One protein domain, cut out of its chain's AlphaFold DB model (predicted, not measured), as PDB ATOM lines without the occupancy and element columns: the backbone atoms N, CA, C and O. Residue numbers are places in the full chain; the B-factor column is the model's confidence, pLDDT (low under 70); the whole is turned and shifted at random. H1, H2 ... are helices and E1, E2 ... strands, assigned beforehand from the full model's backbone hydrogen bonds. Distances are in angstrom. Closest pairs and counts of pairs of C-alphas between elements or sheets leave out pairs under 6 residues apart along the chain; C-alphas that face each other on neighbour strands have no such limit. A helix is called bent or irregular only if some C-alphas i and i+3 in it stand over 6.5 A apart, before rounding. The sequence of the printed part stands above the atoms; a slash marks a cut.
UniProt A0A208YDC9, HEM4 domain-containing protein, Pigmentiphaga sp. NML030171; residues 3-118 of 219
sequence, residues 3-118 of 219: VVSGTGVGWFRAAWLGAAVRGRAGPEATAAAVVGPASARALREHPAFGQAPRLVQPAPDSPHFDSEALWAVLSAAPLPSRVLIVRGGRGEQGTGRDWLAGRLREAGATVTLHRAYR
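What this domain is: This is residues 3 to 118 of the 219 residues of the protein "HEM4 domain-containing protein" of Pigmentiphaga sp. NML030171 (UniProt A0A208YDC9). A short two-stranded parallel ribbon, E1 beside E2, runs through the fold between two helix pairs: H1 packs on it from one side, with H2 next to H1, and H4 packs on it from the other side, with H3 next to H4. Two long loop stretches, residues 19 to 36 and 46 to 66, make up much of the rest, and residues 18 to 25 stick out. The printed part has 116 residues, with four named helices and two named strands in the order H1 H2 H3 E1 H4 E2. The class is mixed, helices and strands, with under half of the residues in named elements. The whole is compact, with a radius of gyration of the C-alphas of 13.4 A, and spans 37 by 29 by 28 A.

How they stand to each other: Residues 3 to 4 pair, parallel, with residues 85 to 86 of E1, residues 82 to 88. H1, residues 8 to 18, is irregular, but only just: C-alphas 10 and 13 are 6.6 A apart. H1 touches H2, residues 37 to 45, at a steep tilt of 44 degrees, the same way, with the C-alphas of Val 9 and Leu 43 closest at 5.9 A. H1 comes closest to E2, residues 110 to 117, at the C-alphas of Trp 11 and Ala 116, 5.6 A apart. Residues 32 to 33 pair, parallel, with residues 55 to 56. H3, residues 67 to 75, touches H4, residues 99 to 106, at a shallow tilt of 28 degrees, the same way; the C-alphas of Ser 67 and Leu 100 are closest, at 6.0 A. E1, H4 and E2 form a strand-helix-strand unit, two parallel neighbour strands with a helix between them in the chain, and its crossover is right-handed. The closest C-alphas of H4 and E2, those of Ala 101 and Val 111, are 6.3 A apart. E1 and E2 are parallel at 23 degrees, with N 85 and O 112 at 2.8 A and N 114 and O 85 at 2.9 A, within hydrogen-bond range. H1 and H4 are apart, and so are H2 and H3. In H2, H3 and H4 every O i to N i+4 pair is within hydrogen-bond range; in H1, 5 of 7 are.

Where its parts are: H1 begins at C-alpha 8 (155.815, 150.795, 119.602) and is 14.8 A long. H2 has 9 residues, H3 has 9 and H4 has 8. E1 is 19.9 A long from C-alpha 82 (151.436, 136.822, 131.225). E2 is 22.1 A long and ends at C-alpha 117 (162.073, 148.817, 116.567).

The domain as a whole: The C-alphas of Arg 22 and Pro 63, the two farthest apart, are 41.3 A from each other. The printed part has no cut. The links H1 to H2 and H2 to H3 are long; H4 to E2 is tight. The mean pLDDT of the printed part is 77.2, and residues 3 to 29 and 48 to 53 are under 70.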
ATOM      1  N   VAL A   3     152.167 145.827 127.236       66.00
ATOM      2  CA  VAL A   3     152.659 147.168 127.584       66.00
ATOM      3  C   VAL A   3     153.359 147.754 126.366       66.00
ATOM      4  O   VAL A   3     154.318 147.156 125.878       66.00
ATOM      5  N   VAL A   4     152.903 148.907 125.879       62.25
ATOM      6  CA  VAL A   4     153.378 149.474 124.608       62.25
ATOM      7  C   VAL A   4     153.909 150.893 124.812       62.25
ATOM      8  O   VAL A   4     153.233 151.743 125.392       62.25
ATOM      9  N   SER A   5     155.129 151.169 124.337       64.12
ATOM     10  CA  SER A   5     155.625 152.548 124.205       64.12
ATOM     11  C   SER A   5     154.936 153.257 123.033       64.12
ATOM     12  O   SER A   5     154.573 152.607 122.060       64.12
ATOM     13  N   GLY A   6     154.787 154.586 123.068       57.78
ATOM     14  CA  GLY A   6     154.042 155.330 122.034       57.78
ATOM     15  C   GLY A   6     154.481 155.047 120.596       57.78
ATOM     16  O   GLY A   6     153.646 154.799 119.734       57.78
ATOM     17  N   THR A   7     155.789 154.963 120.339       59.44
ATOM     18  CA  THR A   7     156.325 154.576 119.022       59.44
ATOM     19  C   THR A   7     156.115 153.091 118.709       59.44
ATOM     20  O   THR A   7     156.049 152.710 117.547       59.44
ATOM     21  N   GLY A   8     156.010 152.238 119.730       57.28
ATOM     22  CA  GLY A   8     155.815 150.795 119.602       57.28
ATOM     23  C   GLY A   8     154.411 150.385 119.159       57.28
ATOM     24  O   GLY A   8     154.259 149.278 118.649       57.28
ATOM     25  N   VAL A   9     153.405 151.260 119.291       64.62
ATOM     26  CA  VAL A   9     152.013 150.964 118.903       64.62
ATOM     27  C   VAL A   9     151.905 150.629 117.416       64.62
ATOM     28  O   VAL A   9     151.314 149.607 117.072       64.62
ATOM     29  N   GLY A  10     152.534 151.422 116.541       60.72
ATOM     30  CA  GLY A  10     152.506 151.178 115.092       60.72
ATOM     31  C   GLY A  10     153.240 149.897 114.672       60.72
ATOM     32  O   GLY A  10     152.819 149.199 113.754       60.72
ATOM     33  N   TRP A  11     154.306 149.532 115.389       63.16
ATOM     34  CA  TRP A  11     155.103 148.333 115.097       63.16
ATOM     35  C   TRP A  11     154.532 147.055 115.727       63.16
ATOM     36  O   TRP A  11     154.871 145.947 115.305       63.16
ATOM     37  N   PHE A  12     153.634 147.183 116.706       62.59
ATOM     38  CA  PHE A  12     153.046 146.053 117.417       62.59
ATOM     39  C   PHE A  12     152.254 145.116 116.503       62.59
ATOM     40  O   PHE A  12     152.344 143.903 116.659       62.59
ATOM     41  N   ARG A  13     151.507 145.644 115.523       61.22
ATOM     42  CA  ARG A  13     150.730 144.797 114.602       61.22
ATOM     43  C   ARG A  13     151.637 143.905 113.757       61.22
ATOM     44  O   ARG A  13     151.337 142.727 113.591       61.22
ATOM     45  N   ALA A  14     152.751 144.443 113.260       56.66
ATOM     46  CA  ALA A  14     153.727 143.669 112.493       56.66
ATOM     47  C   ALA A  14     154.372 142.572 113.356       56.66
ATOM     48  O   ALA A  14     154.488 141.428 112.920       56.66
ATOM     49  N   ALA A  15     154.699 142.895 114.610       56.56
ATOM     50  CA  ALA A  15     155.208 141.934 115.584       56.56
ATOM     51  C   ALA A  15     154.186 140.844 115.948       56.56
ATOM     52  O   ALA A  15     154.549 139.676 116.041       56.56
ATOM     53  N   TRP A  16     152.912 141.199 116.130       58.47
ATOM     54  CA  TRP A  16     151.844 140.258 116.470       58.47
ATOM     55  C   TRP A  16     151.528 139.301 115.312       58.47
ATOM     56  O   TRP A  16     151.384 138.101 115.535       58.47
ATOM     57  N   LEU A  17     151.514 139.803 114.071       54.62
ATOM     58  CA  LEU A  17     151.354 138.980 112.866       54.62
ATOM     59  C   LEU A  17     152.568 138.067 112.620       54.62
ATOM     60  O   LEU A  17     152.395 136.922 112.215       54.62
ATOM     61  N   GLY A  18     153.788 138.542 112.895       47.53
ATOM     62  CA  GLY A  18     155.011 137.736 112.780       47.53
ATOM     63  C   GLY A  18     155.167 136.698 113.897       47.53
ATOM     64  O   GLY A  18     155.702 135.617 113.670       47.53
ATOM     65  N   ALA A  19     154.655 136.996 115.092       49.19
ATOM     66  CA  ALA A  19     154.626 136.098 116.243       49.19
ATOM     67  C   ALA A  19     153.333 135.273 116.322       49.19
ATOM     68  O   ALA A  19     152.994 134.816 117.416       49.19
ATOM     69  N   ALA A  20     152.614 135.093 115.203       45.66
ATOM     70  CA  ALA A  20     151.402 134.287 115.093       45.66
ATOM     71  C   ALA A  20     151.664 132.820 115.490       45.66
ATOM     72  O   ALA A  20     151.769 131.910 114.670       45.66
ATOM     73  N   VAL A  21     151.738 132.582 116.796       47.91
ATOM     74  CA  VAL A  21     151.518 131.289 117.417       47.91
ATOM     75  C   VAL A  21     150.059 130.972 117.126       47.91
ATOM     76  O   VAL A  21     149.160 131.534 117.756       47.91
ATOM     77  N   ARG A  22     149.832 130.129 116.113       38.06
ATOM     78  CA  ARG A  22     148.510 129.603 115.755       38.06
ATOM     79  C   ARG A  22     147.758 129.221 117.041       38.06
ATOM     80  O   ARG A  22     148.280 128.456 117.848       38.06
ATOM     81  N   GLY A  23     146.565 129.788 117.246       44.53
ATOM     82  CA  GLY A  23     145.677 129.445 118.368       44.53
ATOM     83  C   GLY A  23     145.723 130.343 119.615       44.53
ATOM     84  O   GLY A  23     145.171 129.952 120.641       44.53
ATOM     85  N   ARG A  24     146.347 131.530 119.585       54.91
ATOM     86  CA  ARG A  24     146.231 132.513 120.688       54.91
ATOM     87  C   ARG A  24     145.166 133.575 120.397       54.91
ATOM     88  O   ARG A  24     145.022 134.000 119.257       54.91
ATOM     89  N   ALA A  25     144.453 134.001 121.445       56.44
ATOM     90  CA  ALA A  25     143.462 135.077 121.381       56.44
ATOM     91  C   ALA A  25     144.079 136.374 120.825       56.44
ATOM     92  O   ALA A  25     145.242 136.682 121.113       56.44
ATOM     93  N   GLY A  26     143.304 137.104 120.021       58.19
ATOM     94  CA  GLY A  26     143.756 138.306 119.329       58.19
ATOM     95  C   GLY A  26     144.048 139.502 120.240       58.19
ATOM     96  O   GLY A  26     143.791 139.462 121.453       58.19
ATOM     97  N   PRO A  27     144.640 140.574 119.683       60.38
ATOM     98  CA  PRO A  27     144.936 141.803 120.415       60.38
ATOM     99  C   PRO A  27     143.687 142.425 121.057       60.38
ATOM    100  O   PRO A  27     143.792 143.005 122.134       60.38
ATOM    101  N   GLU A  28     142.508 142.229 120.466       60.56
ATOM    102  CA  GLU A  28     141.209 142.676 120.971       60.56
ATOM    103  C   GLU A  28     140.821 142.063 122.328       60.56
ATOM    104  O   GLU A  28     140.173 142.719 123.138       60.56
ATOM    105  N   ALA A  29     141.272 140.840 122.624       64.81
ATOM    106  CA  ALA A  29     141.006 140.154 123.892       64.81
ATOM    107  C   ALA A  29     142.083 140.424 124.962       64.81
ATOM    108  O   ALA A  29     142.030 139.884 126.069       64.81
ATOM    109  N   THR A  30     143.097 141.233 124.640       73.75
ATOM    110  CA  THR A  30     144.250 141.476 125.507       73.75
ATOM    111  C   THR A  30     144.233 142.904 126.035       73.75
ATOM    112  O   THR A  30     144.374 143.854 125.275       73.75
ATOM    113  N   ALA A  31     144.155 143.072 127.361       82.44
ATOM    114  CA  ALA A  31     144.321 144.390 127.977       82.44
ATOM    115  C   ALA A  31     145.653 145.037 127.552       82.44
ATOM    116  O   ALA A  31     146.702 144.376 127.566       82.44
ATOM    117  N   ALA A  32     145.603 146.320 127.209       85.19
ATOM    118  CA  ALA A  32     146.748 147.129 126.815       85.19
ATOM    119  C   ALA A  32     147.114 148.099 127.940       85.19
ATOM    120  O   ALA A  32     146.239 148.624 128.616       85.19
ATOM    121  N   ALA A  33     148.402 148.347 128.137       88.44
ATOM    122  CA  ALA A  33     148.916 149.245 129.155       88.44
ATOM    123  C   ALA A  33     149.914 150.229 128.535       88.44
ATOM    124  O   ALA A  33     150.798 149.833 127.775       88.44
ATOM    125  N   VAL A  34     149.778 151.515 128.845       87.94
ATOM    126  CA  VAL A  34     150.640 152.575 128.306       87.94
ATOM    127  C   VAL A  34     150.967 153.600 129.384       87.94
ATOM    128  O   VAL A  34     150.170 153.842 130.282       87.94
ATOM    129  N   VAL A  35     152.151 154.209 129.303       85.62
ATOM    130  CA  VAL A  35     152.634 155.142 130.338       85.62
ATOM    131  C   VAL A  35     152.093 156.563 130.190       85.62
ATOM    132  O   VAL A  35     152.101 157.308 131.160       85.62
ATOM    133  N   GLY A  36     151.637 156.958 128.996       81.81
ATOM    134  CA  GLY A  36     151.258 158.346 128.738       81.81
ATOM    135  C   GLY A  36     150.164 158.531 127.687       81.81
ATOM    136  O   GLY A  36     149.942 157.646 126.848       81.81
ATOM    137  N   PRO A  37     149.516 159.709 127.689       79.19
ATOM    138  CA  PRO A  37     148.298 159.983 126.925       79.19
ATOM    139  C   PRO A  37     148.510 159.912 125.409       79.19
ATOM    140  O   PRO A  37     147.655 159.397 124.691       79.19
ATOM    141  N   ALA A  38     149.677 160.331 124.910       80.00
ATOM    142  CA  ALA A  38     150.009 160.217 123.488       80.00
ATOM    143  C   ALA A  38     150.036 158.751 123.012       80.00
ATOM    144  O   ALA A  38     149.560 158.441 121.922       80.00
ATOM    145  N   SER A  39     150.540 157.839 123.853       81.50
ATOM    146  CA  SER A  39     150.577 156.401 123.547       81.50
ATOM    147  C   SER A  39     149.176 155.788 123.591       81.50
ATOM    148  O   SER A  39     148.842 154.952 122.757       81.50
ATOM    149  N   ALA A  40     148.339 156.232 124.532       83.50
ATOM    150  CA  ALA A  40     146.941 155.828 124.619       83.50
ATOM    151  C   ALA A  40     146.127 156.262 123.404       83.50
ATOM    152  O   ALA A  40     145.375 155.458 122.859       83.50
ATOM    153  N   ARG A  41     146.292 157.516 122.969       81.50
ATOM    154  CA  ARG A  41     145.662 158.028 121.751       81.50
ATOM    155  C   ARG A  41     146.080 157.200 120.536       81.50
ATOM    156  O   ARG A  41     145.211 156.644 119.877       81.50
ATOM    157  N   ALA A  42     147.388 157.020 120.334       80.62
ATOM    158  CA  ALA A  42     147.907 156.211 119.234       80.62
ATOM    159  C   ALA A  42     147.345 154.781 119.249       80.62
ATOM    160  O   ALA A  42     147.024 154.240 118.196       80.62
ATOM    161  N   LEU A  43     147.201 154.164 120.429       79.62
ATOM    162  CA  LEU A  43     146.647 152.813 120.555       79.62
ATOM    163  C   LEU A  43     145.161 152.755 120.195       79.62
ATOM    164  O   LEU A  43     144.765 151.841 119.478       79.62
ATOM    165  N   ARG A  44     144.358 153.730 120.640       81.25
ATOM    166  CA  ARG A  44     142.926 153.822 120.301       81.25
ATOM    167  C   ARG A  44     142.689 154.086 118.813       81.25
ATOM    168  O   ARG A  44     141.747 153.550 118.242       81.25
ATOM    169  N   GLU A  45     143.534 154.907 118.196       80.75
ATOM    170  CA  GLU A  45     143.464 155.243 116.768       80.75
ATOM    171  C   GLU A  45     143.969 154.100 115.872       80.75
ATOM    172  O   GLU A  45     143.717 154.087 114.668       80.75
ATOM    173  N   HIS A  46     144.680 153.118 116.437       74.62
ATOM    174  CA  HIS A  46     145.294 152.056 115.657       74.62
ATOM    175  C   HIS A  46     144.261 150.994 115.213       74.62
ATOM    176  O   HIS A  46     143.654 150.337 116.067       74.62
ATOM    177  N   PRO A  47     144.128 150.695 113.901       71.81
ATOM    178  CA  PRO A  47     143.081 149.806 113.379       71.81
ATOM    179  C   PRO A  47     143.075 148.376 113.943       71.81
ATOM    180  O   PRO A  47     142.035 147.734 113.982       71.81
ATOM    181  N   ALA A  48     144.231 147.859 114.379       66.44
ATOM    182  CA  ALA A  48     144.327 146.518 114.977       66.44
ATOM    183  C   ALA A  48     143.892 146.423 116.447       66.44
ATOM    184  O   ALA A  48     143.771 145.317 116.959       66.44
ATOM    185  N   PHE A  49     143.705 147.551 117.131       66.12
ATOM    186  CA  PHE A  49     143.229 147.575 118.513       66.12
ATOM    187  C   PHE A  49     141.815 148.159 118.593       66.12
ATOM    188  O   PHE A  49     140.982 147.642 119.336       66.12
ATOM    189  N   GLY A  50     141.528 149.203 117.807       63.00
ATOM    190  CA  GLY A  50     140.255 149.919 117.873       63.00
ATOM    191  C   GLY A  50     139.933 150.363 119.305       63.00
ATOM    192  O   GLY A  50     140.824 150.704 120.082       63.00
ATOM    193  N   GLN A  51     138.653 150.311 119.685       63.94
ATOM    194  CA  GLN A  51     138.207 150.583 121.062       63.94
ATOM    195  C   GLN A  51     138.103 149.326 121.946       63.94
ATOM    196  O   GLN A  51     137.663 149.416 123.088       63.94
ATOM    197  N   ALA A  52     138.486 148.154 121.431       59.31
ATOM    198  CA  ALA A  52     138.215 146.863 122.062       59.31
ATOM    199  C   ALA A  52     139.066 146.523 123.307       59.31
ATOM    200  O   ALA A  52     138.497 146.019 124.278       59.31
ATOM    201  N   PRO A  53     140.398 146.748 123.356       64.56
ATOM    202  CA  PRO A  53     141.177 146.323 124.510       64.56
ATOM    203  C   PRO A  53     140.905 147.227 125.715       64.56
ATOM    204  O   PRO A  53     140.922 148.456 125.615       64.56
ATOM    205  N   ARG A  54     140.774 146.621 126.902       78.75
ATOM    206  CA  ARG A  54     140.839 147.363 128.169       78.75
ATOM    207  C   ARG A  54     142.181 148.096 128.236       78.75
ATOM    208  O   ARG A  54     143.221 147.452 128.375       78.75
ATOM    209  N   LEU A  55     142.145 149.423 128.152       85.38
ATOM    210  CA  LEU A  55     143.324 150.273 128.254       85.38
ATOM    211  C   LEU A  55     143.591 150.650 129.714       85.38
ATOM    212  O   LEU A  55     142.725 151.192 130.395       85.38
ATOM    213  N   VAL A  56     144.812 150.397 130.170       88.88
ATOM    214  CA  VAL A  56     145.336 150.807 131.471       88.88
ATOM    215  C   VAL A  56     146.378 151.897 131.250       88.88
ATOM    216  O   VAL A  56     147.325 151.722 130.486       88.88
ATOM    217  N   GLN A  57     146.207 153.034 131.906       89.81
ATOM    218  CA  GLN A  57     147.146 154.151 131.851       89.81
ATOM    219  C   GLN A  57     147.080 154.948 133.158       89.81
ATOM    220  O   GLN A  57     146.048 154.880 133.835       89.81
ATOM    221  N   PRO A  58     148.131 155.710 133.505       89.25
ATOM    222  CA  PRO A  58     148.038 156.737 134.538       89.25
ATOM    223  C   PRO A  58     146.903 157.729 134.261       89.25
ATOM    224  O   PRO A  58     146.479 157.905 133.113       89.25
ATOM    225  N   ALA A  59     146.418 158.384 135.317       86.25
ATOM    226  CA  ALA A  59     145.396 159.416 135.200       86.25
ATOM    227  C   ALA A  59     145.901 160.613 134.357       86.25
ATOM    228  O   ALA A  59     147.110 160.864 134.322       86.25
ATOM    229  N   PRO A  60     145.016 161.350 133.655       79.81
ATOM    230  CA  PRO A  60     145.418 162.488 132.819       79.81
ATOM    231  C   PRO A  60     146.131 163.613 133.581       79.81
ATOM    232  O   PRO A  60     146.944 164.322 132.998       79.81
ATOM    233  N   ASP A  61     145.837 163.757 134.869       80.44
ATOM    234  CA  ASP A  61     146.426 164.711 135.810       80.44
ATOM    235  C   ASP A  61     147.629 164.136 136.577       80.44
ATOM    236  O   ASP A  61     148.152 164.776 137.489       80.44
ATOM    237  N   SER A  62     148.101 162.939 136.204       82.06
ATOM    238  CA  SER A  62     149.282 162.336 136.816       82.06
ATOM    239  C   SER A  62     150.481 163.289 136.714       82.06
ATOM    240  O   SER A  62     150.771 163.803 135.627       82.06
ATOM    241  N   PRO A  63     151.240 163.495 137.808       75.25
ATOM    242  CA  PRO A  63     152.419 164.360 137.785       75.25
ATOM    243  C   PRO A  63     153.503 163.815 136.845       75.25
ATOM    244  O   PRO A  63     154.317 164.573 136.314       75.25
ATOM    245  N   HIS A  64     153.510 162.496 136.623       78.19
ATOM    246  CA  HIS A  64     154.476 161.803 135.781       78.19
ATOM    247  C   HIS A  64     153.794 160.787 134.858       78.19
ATOM    248  O   HIS A  64     152.821 160.128 135.228       78.19
ATOM    249  N   PHE A  65     154.347 160.629 133.657       82.06
ATOM    250  CA  PHE A  65     153.915 159.646 132.662       82.06
ATOM    251  C   PHE A  65     155.038 158.636 132.412       82.06
ATOM    252  O   PHE A  65     155.703 158.651 131.373       82.06
ATOM    253  N   ASP A  66     155.294 157.788 133.408       85.50
ATOM    254  CA  ASP A  66     156.406 156.839 133.425       85.50
ATOM    255  C   ASP A  66     155.987 155.416 133.856       85.50
ATOM    256  O   ASP A  66     154.806 155.067 133.936       85.50
ATOM    257  N   SER A  67     156.979 154.542 134.046       87.75
ATOM    258  CA  SER A  67     156.748 153.145 134.429       87.75
ATOM    259  C   SER A  67     156.220 153.004 135.856       87.75
ATOM    260  O   SER A  67     155.468 152.070 136.123       87.75
ATOM    261  N   GLU A  68     156.602 153.906 136.757       90.25
ATOM    262  CA  GLU A  68     156.182 153.929 138.154       90.25
ATOM    263  C   GLU A  68     154.724 154.347 138.290       90.25
ATOM    264  O   GLU A  68     153.955 153.657 138.960       90.25
ATOM    265  N   ALA A  69     154.324 155.411 137.591       89.94
ATOM    266  CA  ALA A  69     152.934 155.840 137.523       89.94
ATOM    267  C   ALA A  69     152.046 154.726 136.952       89.94
ATOM    268  O   ALA A  69     150.977 154.431 137.488       89.94
ATOM    269  N   LEU A  70     152.509 154.038 135.900       91.31
ATOM    270  CA  LEU A  70     151.783 152.896 135.344       91.31
ATOM    271  C   LEU A  70     151.708 151.720 136.332       91.31
ATOM    272  O   LEU A  70     150.663 151.078 136.446       91.31
ATOM    273  N   TRP A  71     152.789 151.432 137.057       92.12
ATOM    274  CA  TRP A  71     152.809 150.375 138.068       92.12
ATOM    275  C   TRP A  71     151.817 150.629 139.206       92.12
ATOM    276  O   TRP A  71     151.137 149.691 139.623       92.12
ATOM    277  N   ALA A  72     151.685 151.872 139.675       91.94
ATOM    278  CA  ALA A  72     150.718 152.229 140.716       91.94
ATOM    279  C   ALA A  72     149.279 151.865 140.309       91.94
ATOM    280  O   ALA A  72     148.530 151.309 141.106       91.94
ATOM    281  N   VAL A  73     148.919 152.087 139.041       91.81
ATOM    282  CA  VAL A  73     147.602 151.703 138.507       91.81
ATOM    283  C   VAL A  73     147.487 150.189 138.311       91.81
ATOM    284  O   VAL A  73     146.459 149.597 138.631       91.81
ATOM    285  N   LEU A  74     148.529 149.542 137.782       90.81
ATOM    286  CA  LEU A  74     148.515 148.100 137.517       90.81
ATOM    287  C   LEU A  74     148.408 147.267 138.795       90.81
ATOM    288  O   LEU A  74     147.655 146.298 138.824       90.81
ATOM    289  N   SER A  75     149.153 147.643 139.833       91.00
ATOM    290  CA  SER A  75     149.219 146.914 141.105       91.00
ATOM    291  C   SER A  75     147.975 147.083 141.982       91.00
ATOM    292  O   SER A  75     147.793 146.314 142.920       91.00
ATOM    293  N   ALA A  76     147.082 148.021 141.650       90.69
ATOM    294  CA  ALA A  76     145.803 148.212 142.338       90.69
ATOM    295  C   ALA A  76     144.739 147.150 141.982       90.69
ATOM    296  O   ALA A  76     143.641 147.162 142.534       90.69
ATOM    297  N   ALA A  77     145.035 146.238 141.052       87.19
ATOM    298  CA  ALA A  77     144.151 145.152 140.643       87.19
ATOM    299  C   ALA A  77     144.940 143.839 140.485       87.19
ATOM    300  O   ALA A  77     146.165 143.873 140.349       87.19
ATOM    301  N   PRO A  78     144.264 142.672 140.447       87.94
ATOM    302  CA  PRO A  78     144.924 141.408 140.144       87.94
ATOM    303  C   PRO A  78     145.729 141.491 138.844       87.94
ATOM    304  O   PRO A  78     145.203 141.827 137.776       87.94
ATOM    305  N   LEU A  79     147.023 141.192 138.950       88.19
ATOM    306  CA  LEU A  79     147.942 141.288 137.829       88.19
ATOM    307  C   LEU A  79     147.741 140.126 136.844       88.19
ATOM    308  O   LEU A  79     147.416 139.003 137.234       88.19
ATOM    309  N   PRO A  80     147.959 140.366 135.542       84.50
ATOM    310  CA  PRO A  80     147.917 139.309 134.541       84.50
ATOM    311  C   PRO A  80     149.081 138.325 134.720       84.50
ATOM    312  O   PRO A  80     150.231 138.731 134.859       84.50
ATOM    313  N   SER A  81     148.811 137.026 134.570       87.75
ATOM    314  CA  SER A  81     149.840 135.971 134.647       87.75
ATOM    315  C   SER A  81     150.881 136.028 133.522       87.75
ATOM    316  O   SER A  81     151.988 135.513 133.668       87.75
ATOM    317  N   ARG A  82     150.544 136.649 132.382       86.69
ATOM    318  CA  ARG A  82     151.436 136.822 131.225       86.69
ATOM    319  C   ARG A  82     151.412 138.256 130.709       86.69
ATOM    320  O   ARG A  82     150.347 138.800 130.378       86.69
ATOM    321  N   VAL A  83     152.600 138.835 130.569       87.44
ATOM    322  CA  VAL A  83     152.803 140.194 130.067       87.44
ATOM    323  C   VAL A  83     153.803 140.200 128.923       87.44
ATOM    324  O   VAL A  83     154.894 139.648 129.028       87.44
ATOM    325  N   LEU A  84     153.430 140.863 127.835       86.38
ATOM    326  CA  LEU A  84     154.326 141.212 126.743       86.38
ATOM    327  C   LEU A  84     154.676 142.695 126.866       86.38
ATOM    328  O   LEU A  84     153.776 143.531 126.872       86.38
ATOM    329  N   ILE A  85     155.960 143.031 126.961       86.38
ATOM    330  CA  ILE A  85     156.434 144.417 126.921       86.38
ATOM    331  C   ILE A  85     157.051 144.667 125.553       86.38
ATOM    332  O   ILE A  85     158.043 144.043 125.173       86.38
ATOM    333  N   VAL A  86     156.457 145.605 124.829       82.88
ATOM    334  CA  VAL A  86     156.824 145.978 123.469       82.88
ATOM    335  C   VAL A  86     157.590 147.283 123.545       82.88
ATOM    336  O   VAL A  86     157.044 148.323 123.916       82.88
ATOM    337  N   ARG A  87     158.879 147.225 123.216       83.25
ATOM    338  CA  ARG A  87     159.781 148.370 123.339       83.25
ATOM    339  C   ARG A  87     160.686 148.505 122.128       83.25
ATOM    340  O   ARG A  87     160.839 147.577 121.339       83.25
ATOM    341  N   GLY A  88     161.287 149.677 121.980       82.12
ATOM    342  CA  GLY A  88     162.364 149.884 121.019       82.12
ATOM    343  C   GLY A  88     163.726 149.893 121.689       82.12
ATOM    344  O   GLY A  88     163.821 150.018 122.903       82.12
ATOM    345  N   GLY A  89     164.790 149.848 120.898       79.38
ATOM    346  CA  GLY A  89     166.166 150.015 121.375       79.38
ATOM    347  C   GLY A  89     167.149 149.065 120.697       79.38
ATOM    348  O   GLY A  89     166.842 148.477 119.662       79.38
ATOM    349  N   ARG A  90     168.355 148.935 121.248       73.38
ATOM    350  CA  ARG A  90     169.427 148.068 120.723       73.38
ATOM    351  C   ARG A  90     169.357 146.651 121.317       73.38
ATOM    352  O   ARG A  90     168.607 146.419 122.254       73.38
ATOM    353  N   GLY A  91     170.121 145.701 120.766       75.50
ATOM    354  CA  GLY A  91     170.148 144.301 121.238       75.50
ATOM    355  C   GLY A  91     168.839 143.542 120.982       75.50
ATOM    356  O   GLY A  91     167.830 144.160 120.660       75.50
ATOM    357  N   GLU A  92     168.830 142.213 121.057       71.88
ATOM    358  CA  GLU A  92     167.688 141.392 120.598       71.88
ATOM    359  C   GLU A  92     166.356 141.716 121.294       71.88
ATOM    360  O   GLU A  92     165.310 141.726 120.650       71.88
ATOM    361  N   GLN A  93     166.401 142.081 122.578       74.50
ATOM    362  CA  GLN A  93     165.220 142.394 123.397       74.50
ATOM    363  C   GLN A  93     164.896 143.902 123.461       74.50
ATOM    364  O   GLN A  93     163.933 144.317 124.110       74.50
ATOM    365  N   GLY A  94     165.684 144.738 122.773       73.69
ATOM    366  CA  GLY A  94     165.602 146.195 122.854       73.69
ATOM    367  C   GLY A  94     166.232 146.721 124.147       73.69
ATOM    368  O   GLY A  94     166.196 146.063 125.184       73.69
ATOM    369  N   THR A  95     166.782 147.929 124.113       74.00
ATOM    370  CA  THR A  95     167.293 148.644 125.291       74.00
ATOM    371  C   THR A  95     166.207 149.525 125.886       74.00
ATOM    372  O   THR A  95     165.502 150.229 125.170       74.00
ATOM    373  N   GLY A  96     166.064 149.505 127.203       75.69
ATOM    374  CA  GLY A  96     165.055 150.273 127.915       75.69
ATOM    375  C   GLY A  96     165.119 149.982 129.404       75.69
ATOM    376  O   GLY A  96     165.901 149.150 129.856       75.69
ATOM    377  N   ARG A  97     164.293 150.680 130.178       77.44
ATOM    378  CA  ARG A  97     164.244 150.483 131.624       77.44
ATOM    379  C   ARG A  97     163.599 149.133 131.953       77.44
ATOM    380  O   ARG A  97     162.436 148.915 131.622       77.44
ATOM    381  N   ASP A  98     164.323 148.272 132.660       87.06
ATOM    382  CA  ASP A  98     163.838 146.935 133.042       87.06
ATOM    383  C   ASP A  98     163.015 146.921 134.337       87.06
ATOM    384  O   ASP A  98     162.429 145.902 134.683       87.06
ATOM    385  N   TRP A  99     162.904 148.060 135.021       90.44
ATOM    386  CA  TRP A  99     162.210 148.194 136.305       90.44
ATOM    387  C   TRP A  99     160.773 147.649 136.292       90.44
ATOM    388  O   TRP A  99     160.425 146.852 137.155       90.44
ATOM    389  N   LEU A 100     159.952 148.008 135.294       91.12
ATOM    390  CA  LEU A 100     158.570 147.511 135.215       91.12
ATOM    391  C   LEU A 100     158.529 145.997 134.969       91.12
ATOM    392  O   LEU A 100     157.708 145.295 135.552       91.12
ATOM    393  N   ALA A 101     159.433 145.494 134.124       91.31
ATOM    394  CA  ALA A 101     159.562 144.063 133.872       91.31
ATOM    395  C   ALA A 101     159.971 143.314 135.149       91.31
ATOM    396  O   ALA A 101     159.430 142.248 135.421       91.31
ATOM    397  N   GLY A 102     160.887 143.885 135.937       93.62
ATOM    398  CA  GLY A 102     161.285 143.384 137.251       93.62
ATOM    399  C   GLY A 102     160.104 143.312 138.213       93.62
ATOM    400  O   GLY A 102     159.779 142.226 138.677       93.62
ATOM    401  N   ARG A 103     159.382 144.424 138.410       94.75
ATOM    402  CA  ARG A 103     158.200 144.478 139.291       94.75
ATOM    403  C   ARG A 103     157.113 143.475 138.920       94.75
ATOM    404  O   ARG A 103     156.551 142.817 139.788       94.75
ATOM    405  N   LEU A 104     156.838 143.317 137.628       92.88
ATOM    406  CA  LEU A 104     155.869 142.332 137.150       92.88
ATOM    407  C   LEU A 104     156.323 140.891 137.429       92.88
ATOM    408  O   LEU A 104     155.504 140.076 137.844       92.88
ATOM    409  N   ARG A 105     157.612 140.581 137.235       94.50
ATOM    410  CA  ARG A 105     158.173 139.257 137.558       94.50
ATOM    411  C   ARG A 105     158.149 138.978 139.056       94.50
ATOM    412  O   ARG A 105     157.756 137.888 139.448       94.50
ATOM    413  N   GLU A 106     158.524 139.961 139.875       95.69
ATOM    414  CA  GLU A 106     158.453 139.884 141.342       95.69
ATOM    415  C   GLU A 106     157.028 139.581 141.818       95.69
ATOM    416  O   GLU A 106     156.836 138.797 142.739       95.69
ATOM    417  N   ALA A 107     156.020 140.135 141.140       93.50
ATOM    418  CA  ALA A 107     154.616 139.863 141.420       93.50
ATOM    419  C   ALA A 107     154.068 138.579 140.756       93.50
ATOM    420  O   ALA A 107     152.856 138.372 140.718       93.50
ATOM    421  N   GLY A 108     154.937 137.715 140.218       93.44
ATOM    422  CA  GLY A 108     154.579 136.394 139.691       93.44
ATOM    423  C   GLY A 108     154.140 136.361 138.224       93.44
ATOM    424  O   GLY A 108     153.770 135.299 137.720       93.44
ATOM    425  N   ALA A 109     154.190 137.481 137.498       91.44
ATOM    426  CA  ALA A 109     153.862 137.491 136.076       91.44
ATOM    427  C   ALA A 109     155.027 136.963 135.224       91.44
ATOM    428  O   ALA A 109     156.186 137.350 135.379       91.44
ATOM    429  N   THR A 110     154.714 136.145 134.220       91.50
ATOM    430  CA  THR A 110     155.676 135.789 133.172       91.50
ATOM    431  C   THR A 110     155.803 136.955 132.190       91.50
ATOM    432  O   THR A 110     154.838 137.293 131.500       91.50
ATOM    433  N   VAL A 111     156.991 137.565 132.111       89.88
ATOM    434  CA  VAL A 111     157.250 138.751 131.276       89.88
ATOM    435  C   VAL A 111     158.114 138.412 130.065       89.88
ATOM    436  O   VAL A 111     159.289 138.068 130.208       89.88
ATOM    437  N   THR A 112     157.554 138.598 128.872       88.81
ATOM    438  CA  THR A 112     158.262 138.527 127.588       88.81
ATOM    439  C   THR A 112     158.602 139.936 127.109       88.81
ATOM    440  O   THR A 112     157.726 140.798 127.046       88.81
ATOM    441  N   LEU A 113     159.865 140.176 126.749       86.88
ATOM    442  CA  LEU A 113     160.301 141.424 126.121       86.88
ATOM    443  C   LEU A 113     160.353 141.239 124.604       86.88
ATOM    444  O   LEU A 113     160.914 140.257 124.122       86.88
ATOM    445  N   HIS A 114     159.795 142.186 123.855       84.56
ATOM    446  CA  HIS A 114     159.847 142.185 122.399       84.56
ATOM    447  C   HIS A 114     160.350 143.527 121.866       84.56
ATOM    448  O   HIS A 114     159.768 144.583 122.136       84.56
ATOM    449  N   ARG A 115     161.423 143.471 121.069       85.50
ATOM    450  CA  ARG A 115     161.954 144.630 120.355       85.50
ATOM    451  C   ARG A 115     161.172 144.858 119.070       85.50
ATOM    452  O   ARG A 115     161.422 144.187 118.074       85.50
ATOM    453  N   ALA A 116     160.312 145.865 119.070       82.56
ATOM    454  CA  ALA A 116     159.537 146.227 117.890       82.56
ATOM    455  C   ALA A 116     160.312 147.122 116.906       82.56
ATOM    456  O   ALA A 116     160.056 147.092 115.708       82.56
ATOM    457  N   TYR A 117     161.266 147.918 117.397       81.31
ATOM    458  CA  TYR A 117     162.073 148.817 116.567       81.31
ATOM    459  C   TYR A 117     163.462 149.055 117.169       81.31
ATOM    460  O   TYR A 117     163.692 148.848 118.364       81.31
ATOM    461  N   ARG A 118     164.403 149.523 116.344       84.81
ATOM    462  CA  ARG A 118     165.743 149.930 116.784       84.81
ATOM    463  C   ARG A 118     165.859 151.448 116.808       84.81
ATOM    464  O   ARG A 118     165.374 152.121 115.907       84.81
TER     465      ARG A 118